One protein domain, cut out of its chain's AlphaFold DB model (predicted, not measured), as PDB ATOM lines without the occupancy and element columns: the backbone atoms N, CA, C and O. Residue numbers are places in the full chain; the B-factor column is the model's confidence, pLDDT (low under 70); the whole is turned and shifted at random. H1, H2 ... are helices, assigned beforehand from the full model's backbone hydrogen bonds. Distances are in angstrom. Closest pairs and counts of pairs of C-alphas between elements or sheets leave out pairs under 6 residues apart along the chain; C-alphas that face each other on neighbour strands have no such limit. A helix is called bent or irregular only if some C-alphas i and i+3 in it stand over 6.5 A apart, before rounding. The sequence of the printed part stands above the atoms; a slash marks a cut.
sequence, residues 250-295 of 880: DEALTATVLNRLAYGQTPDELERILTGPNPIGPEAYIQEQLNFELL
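What this domain is: This is residues 250 to 295 of the 880 residues of the protein "DUF1800 family protein" of Verrucomicrobia bacterium (UniProt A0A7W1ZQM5). Three short helices make a small triangle: H1 and H3 lie side by side and run the same way, while H2 folds back from H1 and meets H3 steeply. The printed part has 46 residues, with H1, H2 and H3 in that order and no named strand, and is all helix. It is compact, with a radius of gyration of the C-alphas of 9.8 A, and spans 26 by 20 by 17 A.

Where its parts are: H1, residues 250 to 260, is 15.0 A long and begins at C-alpha 250 (-17.749, -37.893, 3.903). H3, residues 281 to 290, is 14.7 A long and ends at C-alpha 290 (-8.228, -23.823, 9.858). H2, residues 267 to 275, is 10.4 A long and irregular, but only just: C-alphas 272 and 275 are 6.54 A apart.

How they stand to each other: H1 touches H3 at a shallow tilt of 29 degrees, the same way; their closest C-alphas, Thr 254 and Pro 282, are 5.0 A apart. H1 and H2 touch as a helical hairpin, opposite ways at a shallow tilt of 31 degrees; their closest C-alphas are Glu 251 and Leu 274, 7.1 A. H2 touches H3 at a steep tilt of 55 degrees, opposite ways; their closest C-alphas are Ile 273 and Gly 281, 4.8 A. In H1, H2 and H3 every O i to N i+4 pair is within hydrogen-bond range.

The domain as a whole: The C-alphas farthest apart, Ala 252 and Glu 293, are 26.4 A apart. The printed part has no cut; the link H1 to H2 is short, H2 to H3 tight. Residues 250 to 252 and 277 have pLDDT under 70.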
ATOM      1  N   ASP A 250     -18.237 -38.383   2.621       64.69
ATOM      2  CA  ASP A 250     -17.749 -37.893   3.903       64.69
ATOM      3  C   ASP A 250     -16.864 -38.895   4.663       64.69
ATOM      4  O   ASP A 250     -15.986 -38.469   5.409       64.69
ATOM      5  N   GLU A 251     -17.019 -40.210   4.476       64.81
ATOM      6  CA  GLU A 251     -16.240 -41.215   5.226       64.81
ATOM      7  C   GLU A 251     -14.767 -41.247   4.804       64.81
ATOM      8  O   GLU A 251     -13.880 -41.188   5.658       64.81
ATOM      9  N   ALA A 252     -14.497 -41.289   3.495       66.00
ATOM     10  CA  ALA A 252     -13.131 -41.266   2.966       66.00
ATOM     11  C   ALA A 252     -12.431 -39.937   3.290       66.00
ATOM     12  O   ALA A 252     -11.295 -39.922   3.756       66.00
ATOM     13  N   LEU A 253     -13.142 -38.818   3.113       75.19
ATOM     14  CA  LEU A 253     -12.605 -37.500   3.439       75.19
ATOM     15  C   LEU A 253     -12.321 -37.364   4.939       75.19
ATOM     16  O   LEU A 253     -11.320 -36.766   5.316       75.19
ATOM     17  N   THR A 254     -13.155 -37.948   5.803       77.06
ATOM     18  CA  THR A 254     -12.908 -37.943   7.251       77.06
ATOM     19  C   THR A 254     -11.623 -38.674   7.617       77.06
ATOM     20  O   THR A 254     -10.869 -38.181   8.453       77.06
ATOM     21  N   ALA A 255     -11.344 -39.816   6.986       75.31
ATOM     22  CA  ALA A 255     -10.105 -40.552   7.210       75.31
ATOM     23  C   ALA A 255      -8.875 -39.719   6.836       75.31
ATOM     24  O   ALA A 255      -7.961 -39.579   7.647       75.31
ATOM     25  N   THR A 256      -8.885 -39.109   5.646       80.69
ATOM     26  CA  THR A 256      -7.805 -38.218   5.207       80.69
ATOM     27  C   THR A 256      -7.653 -37.042   6.168       80.69
ATOM     28  O   THR A 256      -6.563 -36.755   6.644       80.69
ATOM     29  N   VAL A 257      -8.751 -36.385   6.533       87.25
ATOM     30  CA  VAL A 257      -8.720 -35.223   7.426       87.25
ATOM     31  C   VAL A 257      -8.144 -35.573   8.800       87.25
ATOM     32  O   VAL A 257      -7.286 -34.848   9.296       87.25
ATOM     33  N   LEU A 258      -8.545 -36.691   9.403       86.62
ATOM     34  CA  LEU A 258      -8.065 -37.098  10.728       86.62
ATOM     35  C   LEU A 258      -6.618 -37.601  10.729       86.62
ATOM     36  O   LEU A 258      -5.944 -37.489  11.749       86.62
ATOM     37  N   ASN A 259      -6.133 -38.127   9.607       85.88
ATOM     38  CA  ASN A 259      -4.744 -38.560   9.470       85.88
ATOM     39  C   ASN A 259      -3.799 -37.437   9.012       85.88
ATOM     40  O   ASN A 259      -2.600 -37.547   9.230       85.88
ATOM     41  N   ARG A 260      -4.309 -36.370   8.374       88.38
ATOM     42  CA  ARG A 260      -3.478 -35.292   7.799       88.38
ATOM     43  C   ARG A 260      -3.550 -33.969   8.549       88.38
ATOM     44  O   ARG A 260      -2.554 -33.259   8.612       88.38
ATOM     45  N   LEU A 261      -4.703 -33.617   9.120       93.38
ATOM     46  CA  LEU A 261      -4.850 -32.408   9.946       93.38
ATOM     47  C   LEU A 261      -4.611 -32.703  11.432       93.38
ATOM     48  O   LEU A 261      -4.581 -31.776  12.235       93.38
ATOM     49  N   ALA A 262      -4.456 -33.971  11.806       92.81
ATOM     50  CA  ALA A 262      -4.203 -34.403  13.169       92.81
ATOM     51  C   ALA A 262      -3.207 -35.558  13.199       92.81
ATOM     52  O   ALA A 262      -2.992 -36.228  12.195       92.81
ATOM     53  N   TYR A 263      -2.664 -35.850  14.381       93.44
ATOM     54  CA  TYR A 263      -1.842 -37.044  14.606       93.44
ATOM     55  C   TYR A 263      -2.687 -38.332  14.656       93.44
ATOM     56  O   TYR A 263      -2.407 -39.232  15.444       93.44
ATOM     57  N   GLY A 264      -3.772 -38.414  13.886       91.19
ATOM     58  CA  GLY A 264      -4.796 -39.449  13.978       91.19
ATOM     59  C   GLY A 264      -5.973 -39.081  14.886       91.19
ATOM     60  O   GLY A 264      -5.973 -38.099  15.636       91.19
ATOM     61  N   GLN A 265      -7.005 -39.909  14.818       88.81
ATOM     62  CA  GLN A 265      -8.282 -39.748  15.506       88.81
ATOM     63  C   GLN A 265      -8.287 -40.296  16.932       88.81
ATOM     64  O   GLN A 265      -7.695 -41.337  17.215       88.81
ATOM     65  N   THR A 266      -9.061 -39.657  17.808       91.69
ATOM     66  CA  THR A 266      -9.644 -40.334  18.972       91.69
ATOM     67  C   THR A 266     -11.005 -40.947  18.623       91.69
ATOM     68  O   THR A 266     -11.699 -40.426  17.744       91.69
ATOM     69  N   PRO A 267     -11.450 -42.022  19.306       90.44
ATOM     70  CA  PRO A 267     -12.806 -42.550  19.146       90.44
ATOM     71  C   PRO A 267     -13.898 -41.488  19.345       90.44
ATOM     72  O   PRO A 267     -14.883 -41.481  18.612       90.44
ATOM     73  N   ASP A 268     -13.702 -40.565  20.293       87.19
ATOM     74  CA  ASP A 268     -14.654 -39.487  20.585       87.19
ATOM     75  C   ASP A 268     -14.698 -38.448  19.440       87.19
ATOM     76  O   ASP A 268     -15.770 -37.961  19.079       87.19
ATOM     77  N   GLU A 269     -13.555 -38.129  18.816       88.38
ATOM     78  CA  GLU A 269     -13.507 -37.266  17.624       88.38
ATOM     79  C   GLU A 269     -14.133 -37.933  16.400       88.38
ATOM     80  O   GLU A 269     -14.881 -37.280  15.671       88.38
ATOM     81  N   LEU A 270     -13.864 -39.223  16.189       88.50
ATOM     82  CA  LEU A 270     -14.444 -39.979  15.084       88.50
ATOM     83  C   LEU A 270     -15.973 -40.025  15.195       88.50
ATOM     84  O   LEU A 270     -16.674 -39.781  14.213       88.50
ATOM     85  N   GLU A 271     -16.491 -40.268  16.403       86.44
ATOM     86  CA  GLU A 271     -17.925 -40.222  16.693       86.44
ATOM     87  C   GLU A 271     -18.500 -38.828  16.404       86.44
ATOM     88  O   GLU A 271     -19.504 -38.707  15.708       86.44
ATOM     89  N   ARG A 272     -17.829 -37.756  16.837       86.94
ATOM     90  CA  ARG A 272     -18.271 -36.375  16.584       86.94
ATOM     91  C   ARG A 272     -18.366 -36.026  15.094       86.94
ATOM     92  O   ARG A 272     -19.221 -35.224  14.714       86.94
ATOM     93  N   ILE A 273     -17.491 -36.587  14.264       86.88
ATOM     94  CA  ILE A 273     -17.428 -36.264  12.834       86.88
ATOM     95  C   ILE A 273     -18.378 -37.142  12.014       86.88
ATOM     96  O   ILE A 273     -19.038 -36.607  11.126       86.88
ATOM     97  N   LEU A 274     -18.477 -38.446  12.315       80.06
ATOM     98  CA  LEU A 274     -19.172 -39.421  11.459       80.06
ATOM     99  C   LEU A 274     -20.494 -39.958  12.012       80.06
ATOM    100  O   LEU A 274     -21.445 -40.108  11.250       80.06
ATOM    101  N   THR A 275     -20.556 -40.331  13.293       74.38
ATOM    102  CA  THR A 275     -21.596 -41.266  13.784       74.38
ATOM    103  C   THR A 275     -22.417 -40.768  14.973       74.38
ATOM    104  O   THR A 275     -23.390 -41.420  15.353       74.38
ATOM    105  N   GLY A 276     -22.053 -39.630  15.563       70.56
ATOM    106  CA  GLY A 276     -22.736 -39.031  16.704       70.56
ATOM    107  C   GLY A 276     -24.150 -38.537  16.361       70.56
ATOM    108  O   GLY A 276     -24.529 -38.482  15.195       70.56
ATOM    109  N   PRO A 277     -24.954 -38.128  17.361       68.19
ATOM    110  CA  PRO A 277     -26.345 -37.712  17.150       68.19
ATOM    111  C   PRO A 277     -26.493 -36.467  16.262       68.19
ATOM    112  O   PRO A 277     -27.543 -36.279  15.657       68.19
ATOM    113  N   ASN A 278     -25.450 -35.634  16.184       76.94
ATOM    114  CA  ASN A 278     -25.339 -34.491  15.280       76.94
ATOM    115  C   ASN A 278     -23.909 -34.471  14.702       76.94
ATOM    116  O   ASN A 278     -23.062 -33.748  15.236       76.94
ATOM    117  N   PRO A 279     -23.602 -35.309  13.694       83.69
ATOM    118  CA  PRO A 279     -22.261 -35.376  13.132       83.69
ATOM    119  C   PRO A 279     -21.954 -34.060  12.414       83.69
ATOM    120  O   PRO A 279     -22.770 -33.566  11.635       83.69
ATOM    121  N   ILE A 280     -20.791 -33.468  12.692       83.00
ATOM    122  CA  ILE A 280     -20.411 -32.184  12.078       83.00
ATOM    123  C   ILE A 280     -19.947 -32.340  10.622       83.00
ATOM    124  O   ILE A 280     -19.958 -31.372   9.863       83.00
ATOM    125  N   GLY A 281     -19.549 -33.554  10.234       85.75
ATOM    126  CA  GLY A 281     -18.936 -33.846   8.946       85.75
ATOM    127  C   GLY A 281     -17.483 -33.352   8.829       85.75
ATOM    128  O   GLY A 281     -17.022 -32.508   9.608       85.75
ATOM    129  N   PRO A 282     -16.730 -33.878   7.850       84.69
ATOM    130  CA  PRO A 282     -15.317 -33.551   7.667       84.69
ATOM    131  C   PRO A 282     -15.076 -32.090   7.269       84.69
ATOM    132  O   PRO A 282     -14.071 -31.513   7.671       84.69
ATOM    133  N   GLU A 283     -15.993 -31.464   6.524       83.19
ATOM    134  CA  GLU A 283     -15.841 -30.063   6.109       83.19
ATOM    135  C   GLU A 283     -15.849 -29.111   7.306       83.19
ATOM    136  O   GLU A 283     -14.973 -28.259   7.433       83.19
ATOM    137  N   ALA A 284     -16.794 -29.285   8.233       82.81
ATOM    138  CA  ALA A 284     -16.831 -28.471   9.443       82.81
ATOM    139  C   ALA A 284     -15.569 -28.675  10.294       82.81
ATOM    140  O   ALA A 284     -15.065 -27.713  10.868       82.81
ATOM    141  N   TYR A 285     -15.020 -29.895  10.331       89.69
ATOM    142  CA  TYR A 285     -13.757 -30.164  11.019       89.69
ATOM    143  C   TYR A 285     -12.577 -29.441  10.357       89.69
ATOM    144  O   TYR A 285     -11.772 -28.835  11.062       89.69
ATOM    145  N   ILE A 286     -12.487 -29.443   9.020       89.25
ATOM    146  CA  ILE A 286     -11.473 -28.664   8.287       89.25
ATOM    147  C   ILE A 286     -11.575 -27.185   8.672       89.25
ATOM    148  O   ILE A 286     -10.561 -26.570   8.990       89.25
ATOM    149  N   GLN A 287     -12.785 -26.617   8.704       88.50
ATOM    150  CA  GLN A 287     -12.978 -25.212   9.076       88.50
ATOM    151  C   GLN A 287     -12.634 -24.932  10.547       88.50
ATOM    152  O   GLN A 287     -12.029 -23.904  10.841       88.50
ATOM    153  N   GLU A 288     -12.969 -25.834  11.472       90.88
ATOM    154  CA  GLU A 288     -12.555 -25.741  12.880       90.88
ATOM    155  C   GLU A 288     -11.029 -25.740  13.018       90.88
ATOM    156  O   GLU A 288     -10.476 -24.930  13.761       90.88
ATOM    157  N   GLN A 289     -10.345 -26.625  12.291       95.31
ATOM    158  CA  GLN A 289      -8.891 -26.721  12.330       95.31
ATOM    159  C   GLN A 289      -8.219 -25.545  11.618       95.31
ATOM    160  O   GLN A 289      -7.238 -25.032  12.133       95.31
ATOM    161  N   LEU A 290      -8.746 -25.040  10.499       93.94
ATOM    162  CA  LEU A 290      -8.228 -23.823   9.858       93.94
ATOM    163  C   LEU A 290      -8.407 -22.571  10.730       93.94
ATOM    164  O   LEU A 290      -7.619 -21.632  10.614       93.94
ATOM    165  N   ASN A 291      -9.416 -22.564  11.606       93.06
ATOM    166  CA  ASN A 291      -9.692 -21.495  12.566       93.06
ATOM    167  C   ASN A 291      -9.404 -21.949  14.008       93.06
ATOM    168  O   ASN A 291     -10.198 -21.706  14.925       93.06
ATOM    169  N   PHE A 292      -8.273 -22.634  14.217       94.44
ATOM    170  CA  PHE A 292      -7.914 -23.221  15.510       94.44
ATOM    171  C   PHE A 292      -7.832 -22.197  16.663       94.44
ATOM    172  O   PHE A 292      -7.941 -22.579  17.828       94.44
ATOM    173  N   GLU A 293      -7.691 -20.897  16.383       92.06
ATOM    174  CA  GLU A 293      -7.748 -19.810  17.369       92.06
ATOM    175  C   GLU A 293      -9.116 -19.694  18.053       92.06
ATOM    176  O   GLU A 293      -9.191 -19.290  19.213       92.06
ATOM    177  N   LEU A 294     -10.185 -20.097  17.359       91.75
ATOM    178  CA  LEU A 294     -11.557 -20.086  17.872       91.75
ATOM    179  C   LEU A 294     -11.859 -21.310  18.747       91.75
ATOM    180  O   LEU A 294     -12.851 -21.324  19.478       91.75
ATOM    181  N   LEU A 295     -11.008 -22.341  18.701       88.62
ATOM    182  CA  LEU A 295     -11.171 -23.536  19.518       88.62
ATOM    183  C   LEU A 295     -10.758 -23.256  20.965       88.62
ATOM    184  O   LEU A 295      -9.623 -22.858  21.244       88.62
TER     185      LEU A 295